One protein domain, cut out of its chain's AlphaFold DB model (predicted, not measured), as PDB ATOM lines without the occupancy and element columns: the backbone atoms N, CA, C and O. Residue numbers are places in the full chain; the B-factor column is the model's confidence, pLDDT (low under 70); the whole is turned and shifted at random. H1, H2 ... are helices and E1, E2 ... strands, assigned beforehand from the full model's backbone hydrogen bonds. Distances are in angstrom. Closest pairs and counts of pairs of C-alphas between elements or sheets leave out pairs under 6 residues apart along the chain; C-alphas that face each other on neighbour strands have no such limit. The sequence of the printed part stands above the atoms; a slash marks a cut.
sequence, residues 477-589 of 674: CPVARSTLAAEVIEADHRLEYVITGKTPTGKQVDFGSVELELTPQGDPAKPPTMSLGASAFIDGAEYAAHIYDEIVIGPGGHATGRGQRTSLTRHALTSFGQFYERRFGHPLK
ATOM      1  N   CYS A 477      26.763   3.767 -32.215       87.19
ATOM      2  CA  CYS A 477      26.130   3.760 -30.903       87.19
ATOM      3  C   CYS A 477      24.656   3.347 -31.056       87.19
ATOM      4  O   CYS A 477      23.856   4.131 -31.581       87.19
ATOM      5  N   PRO A 478      24.266   2.135 -30.619       90.75
ATOM      6  CA  PRO A 478      22.870   1.731 -30.632       90.75
ATOM      7  C   PRO A 478      22.105   2.464 -29.524       90.75
ATOM      8  O   PRO A 478      22.584   2.591 -28.395       90.75
ATOM      9  N   VAL A 479      20.898   2.921 -29.847       91.19
ATOM     10  CA  VAL A 479      19.988   3.654 -28.960       91.19
ATOM     11  C   VAL A 479      18.641   2.934 -28.948       91.19
ATOM     12  O   VAL A 479      18.082   2.622 -29.996       91.19
ATOM     13  N   ALA A 480      18.123   2.636 -27.757       92.19
ATOM     14  CA  ALA A 480      16.878   1.894 -27.625       92.19
ATOM     15  C   ALA A 480      15.701   2.835 -27.875       92.19
ATOM     16  O   ALA A 480      15.620   3.911 -27.278       92.19
ATOM     17  N   ARG A 481      14.753   2.402 -28.705       91.88
ATOM     18  CA  ARG A 481      13.530   3.134 -29.052       91.88
ATOM     19  C   ARG A 481      12.717   3.525 -27.818       91.88
ATOM     20  O   ARG A 481      12.110   4.588 -27.803       91.88
ATOM     21  N   SER A 482      12.755   2.701 -26.771       92.75
ATOM     22  CA  SER A 482      12.134   2.954 -25.463       92.75
ATOM     23  C   SER A 482      12.800   4.065 -24.638       92.75
ATOM     24  O   SER A 482      12.199   4.542 -23.680       92.75
ATOM     25  N   THR A 483      14.018   4.490 -24.989       94.00
ATOM     26  CA  THR A 483      14.704   5.625 -24.343       94.00
ATOM     27  C   THR A 483      14.503   6.948 -25.071       94.00
ATOM     28  O   THR A 483      14.897   7.979 -24.528       94.00
ATOM     29  N   LEU A 484      13.914   6.926 -26.273       93.00
ATOM     30  CA  LEU A 484      13.614   8.134 -27.029       93.00
ATOM     31  C   LEU A 484      12.513   8.929 -26.328       93.00
ATOM     32  O   LEU A 484      11.471   8.389 -25.957       93.00
ATOM     33  N   ALA A 485      12.753  10.223 -26.176       93.75
ATOM     34  CA  ALA A 485      11.837  11.179 -25.588       93.75
ATOM     35  C   ALA A 485      11.810  12.442 -26.449       93.75
ATOM     36  O   ALA A 485      12.817  12.821 -27.046       93.75
ATOM     37  N   ALA A 486      10.660  13.108 -26.480       94.38
ATOM     38  CA  ALA A 486      10.530  14.414 -27.102       94.38
ATOM     39  C   ALA A 486      10.314  15.482 -26.032       94.38
ATOM     40  O   ALA A 486       9.448  15.324 -25.168       94.38
ATOM     41  N   GLU A 487      11.080  16.561 -26.114       95.75
ATOM     42  CA  GLU A 487      10.866  17.779 -25.338       95.75
ATOM     43  C   GLU A 487      10.225  18.833 -26.245       95.75
ATOM     44  O   GLU A 487      10.595  18.962 -27.412       95.75
ATOM     45  N   VAL A 488       9.230  19.557 -25.729       96.69
ATOM     46  CA  VAL A 488       8.540  20.621 -26.469       96.69
ATOM     47  C   VAL A 488       8.887  21.949 -25.823       96.69
ATOM     48  O   VAL A 488       8.494  22.211 -24.687       96.69
ATOM     49  N   ILE A 489       9.615  22.777 -26.562       95.50
ATOM     50  CA  ILE A 489      10.041  24.113 -26.160       95.50
ATOM     51  C   ILE A 489       9.199  25.108 -26.963       95.50
ATOM     52  O   ILE A 489       9.238  25.108 -28.190       95.50
ATOM     53  N   GLU A 490       8.407  25.939 -26.288       93.38
ATOM     54  CA  GLU A 490       7.558  26.957 -26.924       93.38
ATOM     55  C   GLU A 490       8.032  28.348 -26.477       93.38
ATOM     56  O   GLU A 490       8.116  28.627 -25.280       93.38
ATOM     57  N   ALA A 491       8.390  29.203 -27.438       89.88
ATOM     58  CA  ALA A 491       8.909  30.550 -27.209       89.88
ATOM     59  C   ALA A 491       8.477  31.473 -28.357       89.88
ATOM     60  O   ALA A 491       8.667  31.116 -29.513       89.88
ATOM     61  N   ASP A 492       7.890  32.633 -28.041       86.06
ATOM     62  CA  ASP A 492       7.547  33.742 -28.952       86.06
ATOM     63  C   ASP A 492       7.298  33.351 -30.423       86.06
ATOM     64  O   ASP A 492       8.115  33.586 -31.313       86.06
ATOM     65  N   HIS A 493       6.126  32.758 -30.680       93.12
ATOM     66  CA  HIS A 493       5.668  32.346 -32.018       93.12
ATOM     67  C   HIS A 493       6.512  31.244 -32.695       93.12
ATOM     68  O   HIS A 493       6.429  31.045 -33.906       93.12
ATOM     69  N   ARG A 494       7.277  30.473 -31.919       95.50
ATOM     70  CA  ARG A 494       8.008  29.277 -32.353       95.50
ATOM     71  C   ARG A 494       7.758  28.126 -31.379       95.50
ATOM     72  O   ARG A 494       7.797  28.291 -30.162       95.50
ATOM     73  N   LEU A 495       7.540  26.943 -31.940       96.31
ATOM     74  CA  LEU A 495       7.514  25.673 -31.230       96.31
ATOM     75  C   LEU A 495       8.656  24.808 -31.752       96.31
ATOM     76  O   LEU A 495       8.822  24.648 -32.958       96.31
ATOM     77  N   GLU A 496       9.424  24.231 -30.844       96.69
ATOM     78  CA  GLU A 496      10.516  23.323 -31.154       96.69
ATOM     79  C   GLU A 496      10.305  21.985 -30.444       96.69
ATOM     80  O   GLU A 496      10.102  21.921 -29.234       96.69
ATOM     81  N   TYR A 497      10.312  20.909 -31.224       96.38
ATOM     82  CA  TYR A 497      10.141  19.535 -30.770       96.38
ATOM     83  C   TYR A 497      11.501  18.839 -30.848       96.38
ATOM     84  O   TYR A 497      11.909  18.382 -31.917       96.38
ATOM     85  N   VAL A 498      12.230  18.820 -29.733       94.94
ATOM     86  CA  VAL A 498      13.589  18.270 -29.636       94.94
ATOM     87  C   VAL A 498      13.505  16.767 -29.401       94.94
ATOM     88  O   VAL A 498      12.859  16.319 -28.453       94.94
ATOM     89  N   ILE A 499      14.158  15.977 -30.253       92.94
ATOM     90  CA  ILE A 499      14.191  14.518 -30.151       92.94
ATOM     91  C   ILE A 499      15.467  14.133 -29.412       92.94
ATOM     92  O   ILE A 499      16.572  14.288 -29.921       92.94
ATOM     93  N   THR A 500      15.318  13.578 -28.215       93.00
ATOM     94  CA  THR A 500      16.441  13.097 -27.408       93.00
ATOM     95  C   THR A 500      16.305  11.606 -27.127       93.00
ATOM     96  O   THR A 500      15.251  11.003 -27.325       93.00
ATOM     97  N   GLY A 501      17.375  10.977 -26.661       91.12
ATOM     98  CA  GLY A 501      17.339   9.605 -26.167       91.12
ATOM     99  C   GLY A 501      18.484   9.321 -25.216       91.12
ATOM    100  O   GLY A 501      19.189  10.245 -24.802       91.12
ATOM    101  N   LYS A 502      18.676   8.050 -24.848       90.94
ATOM    102  CA  LYS A 502      19.761   7.657 -23.942       90.94
ATOM    103  C   LYS A 502      20.625   6.551 -24.527       90.94
ATOM    104  O   LYS A 502      20.128   5.564 -25.064       90.94
ATOM    105  N   THR A 503      21.935   6.711 -24.372       87.88
ATOM    106  CA  THR A 503      22.918   5.658 -24.632       87.88
ATOM    107  C   THR A 503      22.685   4.454 -23.701       87.88
ATOM    108  O   THR A 503      22.048   4.594 -22.650       87.88
ATOM    109  N   PRO A 504      23.294   3.287 -23.986       84.38
ATOM    110  CA  PRO A 504      23.347   2.162 -23.043       84.38
ATOM    111  C   PRO A 504      23.923   2.534 -21.665       84.38
ATOM    112  O   PRO A 504      23.604   1.902 -20.663       84.38
ATOM    113  N   THR A 505      24.769   3.569 -21.603       84.19
ATOM    114  CA  THR A 505      25.369   4.109 -20.371       84.19
ATOM    115  C   THR A 505      24.494   5.161 -19.673       84.19
ATOM    116  O   THR A 505      24.928   5.768 -18.698       84.19
ATOM    117  N   GLY A 506      23.271   5.396 -20.160       87.06
ATOM    118  CA  GLY A 506      22.312   6.352 -19.601       87.06
ATOM    119  C   GLY A 506      22.579   7.822 -19.945       87.06
ATOM    120  O   GLY A 506      21.844   8.688 -19.467       87.06
ATOM    121  N   LYS A 507      23.596   8.122 -20.762       86.69
ATOM    122  CA  LYS A 507      23.931   9.490 -21.188       86.69
ATOM    123  C   LYS A 507      22.904   9.980 -22.196       86.69
ATOM    124  O   LYS A 507      22.505   9.227 -23.081       86.69
ATOM    125  N   GLN A 508      22.476  11.229 -22.055       88.12
ATOM    126  CA  GLN A 508      21.534  11.840 -22.985       88.12
ATOM    127  C   GLN A 508      22.219  12.113 -24.328       88.12
ATOM    128  O   GLN A 508      23.364  12.560 -24.369       88.12
ATOM    129  N   VAL A 509      21.502  11.831 -25.409       85.75
ATOM    130  CA  VAL A 509      21.875  12.144 -26.790       85.75
ATOM    131  C   VAL A 509      20.790  13.037 -27.366       85.75
ATOM    132  O   VAL A 509      19.606  12.741 -27.204       85.75
ATOM    133  N   ASP A 510      21.206  14.108 -28.031       87.44
ATOM    134  CA  ASP A 510      20.348  14.942 -28.863       87.44
ATOM    135  C   ASP A 510      20.419  14.436 -30.312       87.44
ATOM    136  O   ASP A 510      21.509  14.207 -30.844       87.44
ATOM    137  N   PHE A 511      19.260  14.216 -30.926       86.00
ATOM    138  CA  PHE A 511      19.114  13.790 -32.318       86.00
ATOM    139  C   PHE A 511      18.690  14.932 -33.244       86.00
ATOM    140  O   PHE A 511      18.474  14.699 -34.435       86.00
ATOM    141  N   GLY A 512      18.590  16.154 -32.725       89.56
ATOM    142  CA  GLY A 512      18.051  17.320 -33.404       89.56
ATOM    143  C   GLY A 512      16.558  17.520 -33.142       89.56
ATOM    144  O   GLY A 512      15.929  16.829 -32.336       89.56
ATOM    145  N   SER A 513      15.980  18.494 -33.834       92.44
ATOM    146  CA  SER A 513      14.650  19.015 -33.550       92.44
ATOM    147  C   SER A 513      13.790  19.219 -34.799       92.44
ATOM    148  O   SER A 513      14.252  19.240 -35.947       92.44
ATOM    149  N   VAL A 514      12.487  19.353 -34.562       94.38
ATOM    150  CA  VAL A 514      11.527  19.869 -35.535       94.38
ATOM    151  C   VAL A 514      11.072  21.248 -35.079       94.38
ATOM    152  O   VAL A 514      10.437  21.383 -34.036       94.38
ATOM    153  N   GLU A 515      11.371  22.260 -35.883       95.25
ATOM    154  CA  GLU A 515      10.934  23.636 -35.679       95.25
ATOM    155  C   GLU A 515       9.610  23.896 -36.407       95.25
ATOM    156  O   GLU A 515       9.428  23.515 -37.569       95.25
ATOM    157  N   LEU A 516       8.696  24.595 -35.743       96.19
ATOM    158  CA  LEU A 516       7.414  25.026 -36.277       96.19
ATOM    159  C   LEU A 516       7.186  26.501 -35.929       96.19
ATOM    160  O   LEU A 516       7.077  26.866 -34.760       96.19
ATOM    161  N   GLU A 517       7.082  27.350 -36.950       95.50
ATOM    162  CA  GLU A 517       6.617  28.727 -36.769       95.50
ATOM    163  C   GLU A 517       5.111  28.739 -36.483       95.50
ATOM    164  O   GLU A 517       4.334  28.062 -37.164       95.50
ATOM    165  N   LEU A 518       4.700  29.543 -35.505       96.38
ATOM    166  CA  LEU A 518       3.316  29.755 -35.101       96.38
ATOM    167  C   LEU A 518       2.865  31.191 -35.414       96.38
ATOM    168  O   LEU A 518       3.667  32.108 -35.575       96.38
ATOM    169  N   THR A 519       1.559  31.403 -35.490       96.12
ATOM    170  CA  THR A 519       0.937  32.729 -35.550       96.12
ATOM    171  C   THR A 519       0.843  33.349 -34.146       96.12
ATOM    172  O   THR A 519       1.039  32.662 -33.137       96.12
ATOM    173  N   PRO A 520       0.455  34.633 -34.021       94.00
ATOM    174  CA  PRO A 520       0.073  35.223 -32.735       94.00
ATOM    175  C   PRO A 520      -1.074  34.513 -32.002       94.00
ATOM    176  O   PRO A 520      -1.242  34.710 -30.802       94.00
ATOM    177  N   GLN A 521      -1.852  33.693 -32.709       93.38
ATOM    178  CA  GLN A 521      -2.944  32.879 -32.180       93.38
ATOM    179  C   GLN A 521      -2.479  31.484 -31.720       93.38
ATOM    180  O   GLN A 521      -3.245  30.775 -31.072       93.38
ATOM    181  N   GLY A 522      -1.229  31.102 -32.013       93.25
ATOM    182  CA  GLY A 522      -0.673  29.779 -31.718       93.25
ATOM    183  C   GLY A 522      -0.924  28.728 -32.806       93.25
ATOM    184  O   GLY A 522      -0.587  27.565 -32.600       93.25
ATOM    185  N   ASP A 523      -1.488  29.114 -33.955       95.00
ATOM    186  CA  ASP A 523      -1.720  28.219 -35.095       95.00
ATOM    187  C   ASP A 523      -0.450  28.056 -35.952       95.00
ATOM    188  O   ASP A 523       0.338  28.994 -36.042       95.00
ATOM    189  N   PRO A 524      -0.243  26.926 -36.651       95.75
ATOM    190  CA  PRO A 524       0.891  26.728 -37.559       95.75
ATOM    191  C   PRO A 524       0.959  27.784 -38.679       95.75
ATOM    192  O   PRO A 524       0.099  27.825 -39.559       95.75
ATOM    193  N   ALA A 525       2.002  28.620 -38.687       94.25
ATOM    194  CA  ALA A 525       2.191  29.676 -39.689       94.25
ATOM    195  C   ALA A 525       2.847  29.172 -40.987       94.25
ATOM    196  O   ALA A 525       2.617  29.726 -42.063       94.25
ATOM    197  N   LYS A 526       3.678  28.125 -40.898       93.75
ATOM    198  CA  LYS A 526       4.393  27.500 -42.026       93.75
ATOM    199  C   LYS A 526       4.507  25.982 -41.823       93.75
ATOM    200  O   LYS A 526       4.369  25.513 -40.695       93.75
ATOM    201  N   PRO A 527       4.804  25.200 -42.881       94.44
ATOM    202  CA  PRO A 527       5.193  23.803 -42.722       94.44
ATOM    203  C   PRO A 527       6.419  23.665 -41.798       94.44
ATOM    204  O   PRO A 527       7.355  24.459 -41.932       94.44
ATOM    205  N   PRO A 528       6.447  22.662 -40.903       95.31
ATOM    206  CA  PRO A 528       7.568  22.411 -40.006       95.31
ATOM    207  C   PRO A 528       8.862  22.128 -40.771       95.31
ATOM    208  O   PRO A 528       8.851  21.511 -41.844       95.31
ATOM    209  N   THR A 529       9.980  22.541 -40.177       91.25
ATOM    210  CA  THR A 529      11.338  22.292 -40.665       91.25
ATOM    211  C   THR A 529      12.046  21.325 -39.726       91.25
ATOM    212  O   THR A 529      12.071  21.524 -38.520       91.25
ATOM    213  N   MET A 530      12.618  20.257 -40.278       88.94
ATOM    214  CA  MET A 530      13.260  19.191 -39.506       88.94
ATOM    215  C   MET A 530      14.779  19.223 -39.678       88.94
ATOM    216  O   MET A 530      15.267  19.117 -40.807       88.94
ATOM    217  N   SER A 531      15.510  19.299 -38.566       86.00
ATOM    218  CA  SER A 531      16.971  19.224 -38.497       86.00
ATOM    219  C   SER A 531      17.366  18.021 -37.646       86.00
ATOM    220  O   SER A 531      17.009  17.963 -36.477       86.00
ATOM    221  N   LEU A 532      18.066  17.034 -38.220       82.44
ATOM    222  CA  LEU A 532      18.424  15.797 -37.512       82.44
ATOM    223  C   LEU A 532      19.932  15.546 -37.521       82.44
ATOM    224  O   LEU A 532      20.562  15.504 -38.582       82.44
ATOM    225  N   GLY A 533      20.483  15.300 -36.335       77.19
ATOM    226  CA  GLY A 533      21.834  14.798 -36.130       77.19
ATOM    227  C   GLY A 533      21.887  13.287 -36.355       77.19
ATOM    228  O   GLY A 533      21.316  12.513 -35.596       77.19
ATOM    229  N   ALA A 534      22.607  12.849 -37.393       67.62
ATOM    230  CA  ALA A 534      22.902  11.427 -37.611       67.62
ATOM    231  C   ALA A 534      24.070  10.912 -36.740       67.62
ATOM    232  O   ALA A 534      24.413   9.728 -36.792       67.62
ATOM    233  N   SER A 535      24.697  11.797 -35.963       74.44
ATOM    234  CA  SER A 535      25.801  11.487 -35.065       74.44
ATOM    235  C   SER A 535      25.620  12.132 -33.695       74.44
ATOM    236  O   SER A 535      24.964  13.163 -33.556       74.44
ATOM    237  N   ALA A 536      26.216  11.503 -32.686       75.06
ATOM    238  CA  ALA A 536      26.174  11.908 -31.288       75.06
ATOM    239  C   ALA A 536      27.594  12.005 -30.723       75.06
ATOM    240  O   ALA A 536      28.431  11.143 -31.003       75.06
ATOM    241  N   PHE A 537      27.860  13.012 -29.890       76.94
ATOM    242  CA  PHE A 537      29.118  13.104 -29.150       76.94
ATOM    243  C   PHE A 537      28.983  12.418 -27.792       76.94
ATOM    244  O   PHE A 537      28.211  12.850 -26.939       76.94
ATOM    245  N   ILE A 538      29.755  11.354 -27.585       75.81
ATOM    246  CA  ILE A 538      29.790  10.581 -26.344       75.81
ATOM    247  C   ILE A 538      31.243  10.575 -25.875       75.81
ATOM    248  O   ILE A 538      32.127  10.100 -26.580       75.81
ATOM    249  N   ASP A 539      31.497  11.161 -24.702       79.44
ATOM    250  CA  ASP A 539      32.837  11.262 -24.101       79.44
ATOM    251  C   ASP A 539      33.904  11.887 -25.025       79.44
ATOM    252  O   ASP A 539      35.076  11.519 -25.007       79.44
ATOM    253  N   GLY A 540      33.485  12.861 -25.840       78.19
ATOM    254  CA  GLY A 540      34.347  13.583 -26.782       78.19
ATOM    255  C   GLY A 540      34.575  12.880 -28.125       78.19
ATOM    256  O   GLY A 540      35.154  13.491 -29.021       78.19
ATOM    257  N   ALA A 541      34.091  11.649 -28.306       82.12
ATOM    258  CA  ALA A 541      34.119  10.940 -29.584       82.12
ATOM    259  C   ALA A 541      32.766  11.039 -30.314       82.12
ATOM    260  O   ALA A 541      31.706  11.005 -29.689       82.12
ATOM    261  N   GLU A 542      32.804  11.173 -31.643       82.69
ATOM    262  CA  GLU A 542      31.615  11.179 -32.506       82.69
ATOM    263  C   GLU A 542      31.218   9.728 -32.849       82.69
ATOM    264  O   GLU A 542      32.053   8.941 -33.297       82.69
ATOM    265  N   TYR A 543      29.947   9.377 -32.656       80.94
ATOM    266  CA  TYR A 543      29.370   8.068 -32.987       80.94
ATOM    267  C   TYR A 543      28.206   8.228 -33.962       80.94
ATOM    268  O   TYR A 543      27.429   9.170 -33.832       80.94
ATOM    269  N   ALA A 544      28.030   7.291 -34.895       82.31
ATOM    270  CA  ALA A 544      26.800   7.180 -35.679       82.31
ATOM    271  C   ALA A 544      25.702   6.574 -34.794       82.31
ATOM    272  O   ALA A 544      25.840   5.444 -34.324       82.31
ATOM    273  N   ALA A 545      24.635   7.325 -34.527       80.75
ATOM    274  CA  ALA A 545      23.623   6.919 -33.558       80.75
ATOM    275  C   ALA A 545      22.420   6.272 -34.264       80.75
ATOM    276  O   ALA A 545      21.759   6.900 -35.093       80.75
ATOM    277  N   HIS A 546      22.141   5.001 -33.962       85.19
ATOM    278  CA  HIS A 546      21.108   4.207 -34.640       85.19
ATOM    279  C   HIS A 546      20.049   3.703 -33.661       85.19
ATOM    280  O   HIS A 546      20.372   3.221 -32.579       85.19
ATOM    281  N   ILE A 547      18.776   3.780 -34.059       89.31
ATOM    282  CA  ILE A 547      17.651   3.376 -33.214       89.31
ATOM    283  C   ILE A 547      17.318   1.901 -33.453       89.31
ATOM    284  O   ILE A 547      17.104   1.482 -34.591       89.31
ATOM    285  N   TYR A 548      17.201   1.145 -32.366       92.12
ATOM    286  CA  TYR A 548      16.774  -0.254 -32.331       92.12
ATOM    287  C   TYR A 548      15.613  -0.426 -31.357       92.12
ATOM    288  O   TYR A 548      15.479   0.367 -30.426       92.12
ATOM    289  N   ASP A 549      14.785  -1.456 -31.530       91.19
ATOM    290  CA  ASP A 549      13.704  -1.739 -30.575       91.19
ATOM    291  C   ASP A 549      14.263  -2.030 -29.168       91.19
ATOM    292  O   ASP A 549      13.780  -1.475 -28.179       91.19
ATOM    293  N   GLU A 550      15.344  -2.813 -29.092       90.81
ATOM    294  CA  GLU A 550      16.045  -3.175 -27.857       90.81
ATOM    295  C   GLU A 550      17.568  -2.980 -27.975       90.81
ATOM    296  O   GLU A 550      18.144  -2.975 -29.065       90.81
ATOM    297  N   ILE A 551      18.241  -2.877 -26.826       92.00
ATOM    298  CA  ILE A 551      19.702  -2.970 -26.710       92.00
ATOM    299  C   ILE A 551      20.045  -4.134 -25.791       92.00
ATOM    300  O   ILE A 551      19.504  -4.241 -24.690       92.00
ATOM    301  N   VAL A 552      21.012  -4.950 -26.202       90.19
ATOM    302  CA  VAL A 552      21.627  -5.978 -25.360       90.19
ATOM    303  C   VAL A 552      23.070  -5.576 -25.066       90.19
ATOM    304  O   VAL A 552      23.828  -5.239 -25.972       90.19
ATOM    305  N   ILE A 553      23.470  -5.607 -23.795       89.38
ATOM    306  CA  ILE A 553      24.868  -5.407 -23.395       89.38
ATOM    307  C   ILE A 553      25.552  -6.777 -23.407       89.38
ATOM    308  O   ILE A 553      25.194  -7.665 -22.634       89.38
ATOM    309  N   GLY A 554      26.509  -6.963 -24.315       86.88
ATOM    310  CA  GLY A 554      27.249  -8.213 -24.465       86.88
ATOM    311  C   GLY A 554      28.317  -8.433 -23.379       86.88
ATOM    312  O   GLY A 554      28.621  -7.518 -22.609       86.88
ATOM    313  N   PRO A 555      28.968  -9.615 -23.347       73.94
ATOM    314  CA  PRO A 555      29.921 -10.003 -22.293       73.94
ATOM    315  C   PRO A 555      31.164  -9.111 -22.114       73.94
ATOM    316  O   PRO A 555      31.903  -9.299 -21.153       73.94
ATOM    317  N   GLY A 556      31.414  -8.160 -23.020       79.00
ATOM    318  CA  GLY A 556      32.491  -7.165 -22.925       79.00
ATOM    319  C   GLY A 556      32.020  -5.740 -22.601       79.00
ATOM    320  O   GLY A 556      32.778  -4.801 -22.806       79.00
ATOM    321  N   GLY A 557      30.760  -5.540 -22.196       80.75
ATOM    322  CA  GLY A 557      30.176  -4.204 -21.999       80.75
ATOM    323  C   GLY A 557      29.797  -3.476 -23.298       80.75
ATOM    324  O   GLY A 557      29.169  -2.421 -23.251       80.75
ATOM    325  N   HIS A 558      30.127  -4.043 -24.462       83.62
ATOM    326  CA  HIS A 558      29.676  -3.544 -25.757       83.62
ATOM    327  C   HIS A 558      28.167  -3.730 -25.907       83.62
ATOM    328  O   HIS A 558      27.654  -4.847 -25.829       83.62
ATOM    329  N   ALA A 559      27.467  -2.629 -26.145       87.56
ATOM    330  CA  ALA A 559      26.059  -2.644 -26.486       87.56
ATOM    331  C   ALA A 559      25.860  -3.000 -27.961       87.56
ATOM    332  O   ALA A 559      26.550  -2.469 -28.830       87.56
ATOM    333  N   THR A 560      24.881  -3.853 -28.239       89.12
ATOM    334  CA  THR A 560      24.430  -4.197 -29.586       89.12
ATOM    335  C   THR A 560      22.928  -3.971 -29.703       89.12
ATOM    336  O   THR A 560      22.164  -4.235 -28.771       89.12
ATOM    337  N   GLY A 561      22.496  -3.440 -30.847       89.56
ATOM    338  CA  GLY A 561      21.080  -3.287 -31.162       89.56
ATOM    339  C   GLY A 561      20.415  -4.631 -31.455       89.56
ATOM    340  O   GLY A 561      21.026  -5.514 -32.059       89.56
ATOM    341  N   ARG A 562      19.153  -4.786 -31.044       90.12
ATOM    342  CA  ARG A 562      18.306  -5.946 -31.348       90.12
ATOM    343  C   ARG A 562      16.924  -5.475 -31.811       90.12
ATOM    344  O   ARG A 562      16.402  -4.485 -31.305       90.12
ATOM    345  N   GLY A 563      16.333  -6.197 -32.761       87.12
ATOM    346  CA  GLY A 563      15.065  -5.821 -33.399       87.12
ATOM    347  C   GLY A 563      15.274  -5.077 -34.718       87.12
ATOM    348  O   GLY A 563      16.375  -5.092 -35.274       87.12
ATOM    349  N   GLN A 564      14.217  -4.452 -35.235       85.62
ATOM    350  CA  GLN A 564      14.272  -3.733 -36.504       85.62
ATOM    351  C   GLN A 564      14.979  -2.388 -36.300       85.62
ATOM    352  O   GLN A 564      14.675  -1.625 -35.378       85.62
ATOM    353  N   ARG A 565      15.937  -2.067 -37.176       86.38
ATOM    354  CA  ARG A 565      16.602  -0.761 -37.149       86.38
ATOM    355  C   ARG A 565      15.619   0.306 -37.622       86.38
ATOM    356  O   ARG A 565      15.216   0.328 -38.782       86.38
ATOM    357  N   THR A 566      15.252   1.218 -36.732       84.75
ATOM    358  CA  THR A 566      14.366   2.335 -37.061       84.75
ATOM    359  C   THR A 566      15.191   3.507 -37.594       84.75
ATOM    360  O   THR A 566      16.134   3.971 -36.956       84.75
ATOM    361  N   SER A 567      14.825   4.025 -38.768       82.88
ATOM    362  CA  SER A 567      15.390   5.277 -39.284       82.88
ATOM    363  C   SER A 567      14.978   6.449 -38.388       82.88
ATOM    364  O   SER A 567      13.784   6.647 -38.161       82.88
ATOM    365  N   LEU A 568      15.940   7.253 -37.921       84.88
ATOM    366  CA  LEU A 568      15.675   8.469 -37.137       84.88
ATOM    367  C   LEU A 568      14.733   9.428 -37.880       84.88
ATOM    368  O   LEU A 568      13.813   9.972 -37.278       84.88
ATOM    369  N   THR A 569      14.901   9.562 -39.198       85.88
ATOM    370  CA  THR A 569      13.991  10.334 -40.057       85.88
ATOM    371  C   THR A 569      12.571   9.777 -40.009       85.88
ATOM    372  O   THR A 569      11.637  10.548 -39.826       85.88
ATOM    373  N   ARG A 570      12.390   8.452 -40.139       87.00
ATOM    374  CA  ARG A 570      11.058   7.825 -40.055       87.00
ATOM    375  C   ARG A 570      10.458   8.052 -38.662       87.00
ATOM    376  O   ARG A 570       9.350   8.560 -38.571       87.00
ATOM    377  N   HIS A 571      11.224   7.809 -37.593       89.38
ATOM    378  CA  HIS A 571      10.786   8.070 -36.218       89.38
ATOM    379  C   HIS A 571      10.326   9.520 -36.008       89.38
ATOM    380  O   HIS A 571       9.248   9.723 -35.460       89.38
ATOM    381  N   ALA A 572      11.106  10.505 -36.465       91.12
ATOM    382  CA  ALA A 572      10.781  11.925 -36.351       91.12
ATOM    383  C   ALA A 572       9.498  12.297 -37.113       91.12
ATOM    384  O   ALA A 572       8.640  12.985 -36.563       91.12
ATOM    385  N   LEU A 573       9.335  11.806 -38.350       92.25
ATOM    386  CA  LEU A 573       8.125  12.027 -39.149       92.25
ATOM    387  C   LEU A 573       6.880  11.468 -38.439       92.25
ATOM    388  O   LEU A 573       5.892  12.192 -38.289       92.25
ATOM    389  N   THR A 574       6.937  10.221 -37.955       92.12
ATOM    390  CA  THR A 574       5.806   9.579 -37.270       92.12
ATOM    391  C   THR A 574       5.498  10.247 -35.921       92.12
ATOM    392  O   THR A 574       4.340  10.558 -35.634       92.12
ATOM    393  N   SER A 575       6.507  10.481 -35.068       94.38
ATOM    394  CA  SER A 575       6.307  10.985 -33.699       94.38
ATOM    395  C   SER A 575       5.874  12.451 -33.671       94.38
ATOM    396  O   SER A 575       4.913  12.788 -32.969       94.38
ATOM    397  N   PHE A 576       6.490  13.302 -34.502       95.94
ATOM    398  CA  PHE A 576       6.049  14.682 -34.678       95.94
ATOM    399  C   PHE A 576       4.677  14.750 -35.351       95.94
ATOM    400  O   PHE A 576       3.839  15.535 -34.920       95.94
ATOM    401  N   GLY A 577       4.397  13.909 -36.356       95.50
ATOM    402  CA  GLY A 577       3.085  13.855 -37.007       95.50
ATOM    403  C   GLY A 577       1.949  13.587 -36.014       95.50
ATOM    404  O   GLY A 577       0.962  14.323 -35.989       95.50
ATOM    405  N   GLN A 578       2.133  12.605 -35.124       95.75
ATOM    406  CA  GLN A 578       1.190  12.310 -34.038       95.75
ATOM    407  C   GLN A 578       1.092  13.440 -33.001       95.75
ATOM    408  O   GLN A 578       0.014  13.700 -32.469       95.75
ATOM    409  N   PHE A 579       2.206  14.097 -32.668       96.94
ATOM    410  CA  PHE A 579       2.198  15.256 -31.774       96.94
ATOM    411  C   PHE A 579       1.408  16.426 -32.376       96.94
ATOM    412  O   PHE A 579       0.526  16.971 -31.713       96.94
ATOM    413  N   TYR A 580       1.682  16.759 -33.636       97.19
ATOM    414  CA  TYR A 580       1.038  17.826 -34.391       97.19
ATOM    415  C   TYR A 580      -0.476  17.606 -34.485       97.19
ATOM    416  O   TYR A 580      -1.253  18.500 -34.157       97.19
ATOM    417  N   GLU A 581      -0.908  16.393 -34.840       96.62
ATOM    418  CA  GLU A 581      -2.332  16.052 -34.924       96.62
ATOM    419  C   GLU A 581      -3.040  16.166 -33.565       96.62
ATOM    420  O   GLU A 581      -4.129  16.734 -33.489       96.62
ATOM    421  N   ARG A 582      -2.396  15.740 -32.467       97.38
ATOM    422  CA  ARG A 582      -2.925  15.946 -31.107       97.38
ATOM    423  C   ARG A 582      -2.969  17.421 -30.687       97.38
ATOM    424  O   ARG A 582      -3.858  17.789 -29.925       97.38
ATOM    425  N   ARG A 583      -2.017  18.253 -31.129       96.62
ATOM    426  CA  ARG A 583      -1.900  19.672 -30.731       96.62
ATOM    427  C   ARG A 583      -2.851  20.593 -31.499       96.62
ATOM    428  O   ARG A 583      -3.361  21.535 -30.897       96.62
ATOM    429  N   PHE A 584      -3.063  20.325 -32.788       96.69
ATOM    430  CA  PHE A 584      -3.809  21.193 -33.712       96.69
ATOM    431  C   PHE A 584      -5.117  20.571 -34.236       96.69
ATOM    432  O   PHE A 584      -5.870  21.222 -34.953       96.69
ATOM    433  N   GLY A 585      -5.419  19.318 -33.878       97.06
ATOM    434  CA  GLY A 585      -6.686  18.655 -34.210       97.06
ATOM    435  C   GLY A 585      -6.819  18.193 -35.665       97.06
ATOM    436  O   GLY A 585      -7.906  17.794 -36.078       97.06
ATOM    437  N   HIS A 586      -5.742  18.246 -36.453       95.06
ATOM    438  CA  HIS A 586      -5.720  17.771 -37.834       95.06
ATOM    439  C   HIS A 586      -4.333  17.229 -38.225       95.06
ATOM    440  O   HIS A 586      -3.315  17.730 -37.735       95.06
ATOM    441  N   PRO A 587      -4.248  16.254 -39.146       94.69
ATOM    442  CA  PRO A 587      -2.971  15.691 -39.567       94.69
ATOM    443  C   PRO A 587      -2.084  16.727 -40.267       94.69
ATOM    444  O   PRO A 587      -2.554  17.698 -40.877       94.69
ATOM    445  N   LEU A 588      -0.772  16.494 -40.202       94.81
ATOM    446  CA  LEU A 588       0.223  17.309 -40.889       94.81
ATOM    447  C   LEU A 588       0.158  17.087 -42.409       94.81
ATOM    448  O   LEU A 588       0.246  15.954 -42.887       94.81
ATOM    449  N   LYS A 589       0.030  18.185 -43.166       95.44
ATOM    450  CA  LYS A 589      -0.134  18.166 -44.632       95.44
ATOM    451  C   LYS A 589       1.162  18.364 -45.417       95.44
ATOM    452  O   LYS A 589       1.252  17.881 -46.539       95.44
TER     453      LYS A 589
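AT A GLANCE: This is residues 477 to 589 of the 674 residues of an uncharacterized protein of Deltaproteobacteria bacterium (UniProt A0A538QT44). A long, twisted sheet of four strands, E2 to E5, has one helix, H1, packed slantwise over one face, and at one end of it two small sheets, E1 E7 E6 and E8 E9, follow one after the other, the three making a loose stack of sheets only partly face to face. The strands of E1 E7 E6 cross those of the large sheet at 77 degrees. The printed part has 113 residues with nine named strands and then one named helix, mixed in class, and its large sheet is antiparallel in the order E2, E3, E4, E5. It is only just compact, close to loose, with a radius of gyration of the C-alphas of 15.8 A, and elongated, spanning 55 by 28 by 17 A.

IN THESE COORDINATES: Start in the large sheet with E2, residues 485 to 491, 19.7 A long; E3, residues 494 to 502, runs 26.0 A. E4, residues 508 to 517, is 26.4 A long and bends by 55 degrees at residue 511; E5 is residues 529 to 532. Go back to C-alpha 477 at (26.130, 3.760, -30.903), where E1, residues 477 to 480, begins. E6 is residues 535 to 538, and E7, residues 541 to 548, runs 20.8 A. E8 is residues 550 to 553 and E9 residues 559 to 562. H1, residues 568 to 584, runs 23.5 A to C-alpha 584 at (-3.809, 21.193, -33.712).

HOW THE PARTS SIT: E2, E3, E4 and E5 form a meander, each strand the antiparallel neighbour of the one before. Look for N 487 and O 498, 2.9 A, between E2 and E3; N 497 and O 514, 2.9 A, between E3 and E4; and N 515 and O 529, 2.8 A, between E4 and E5. H1 is on this sheet at a height of 9.2 A, making two layers, a helix on one face of a sheet; its closest C-alphas to E3 are those of Phe 576 and Tyr 497, 7.5 A. Every O i to N i+4 pair of H1 is within hydrogen-bond range. E5 runs on into E6 at 50 degrees. E7 pairs antiparallel with E6, as at N 543 and O 536, 2.9 A, and parallel with E1, as at N 479 and O 546, 2.8 A. The hairpin E8 and E9 has N 552 and O 560 at 2.9 A; the closest C-alphas of E1 and E8 are those of Ala 480 and Glu 550, 5.1 A.

THE WHOLE: The two C-alphas farthest apart are those of Pro 520 and Pro 555, 55.2 A. The printed part has no cut, and the link E4 to E5, 11 residues, is long. Mean pLDDT of the printed part is 89.7; look at residue 534 for the one value under 70.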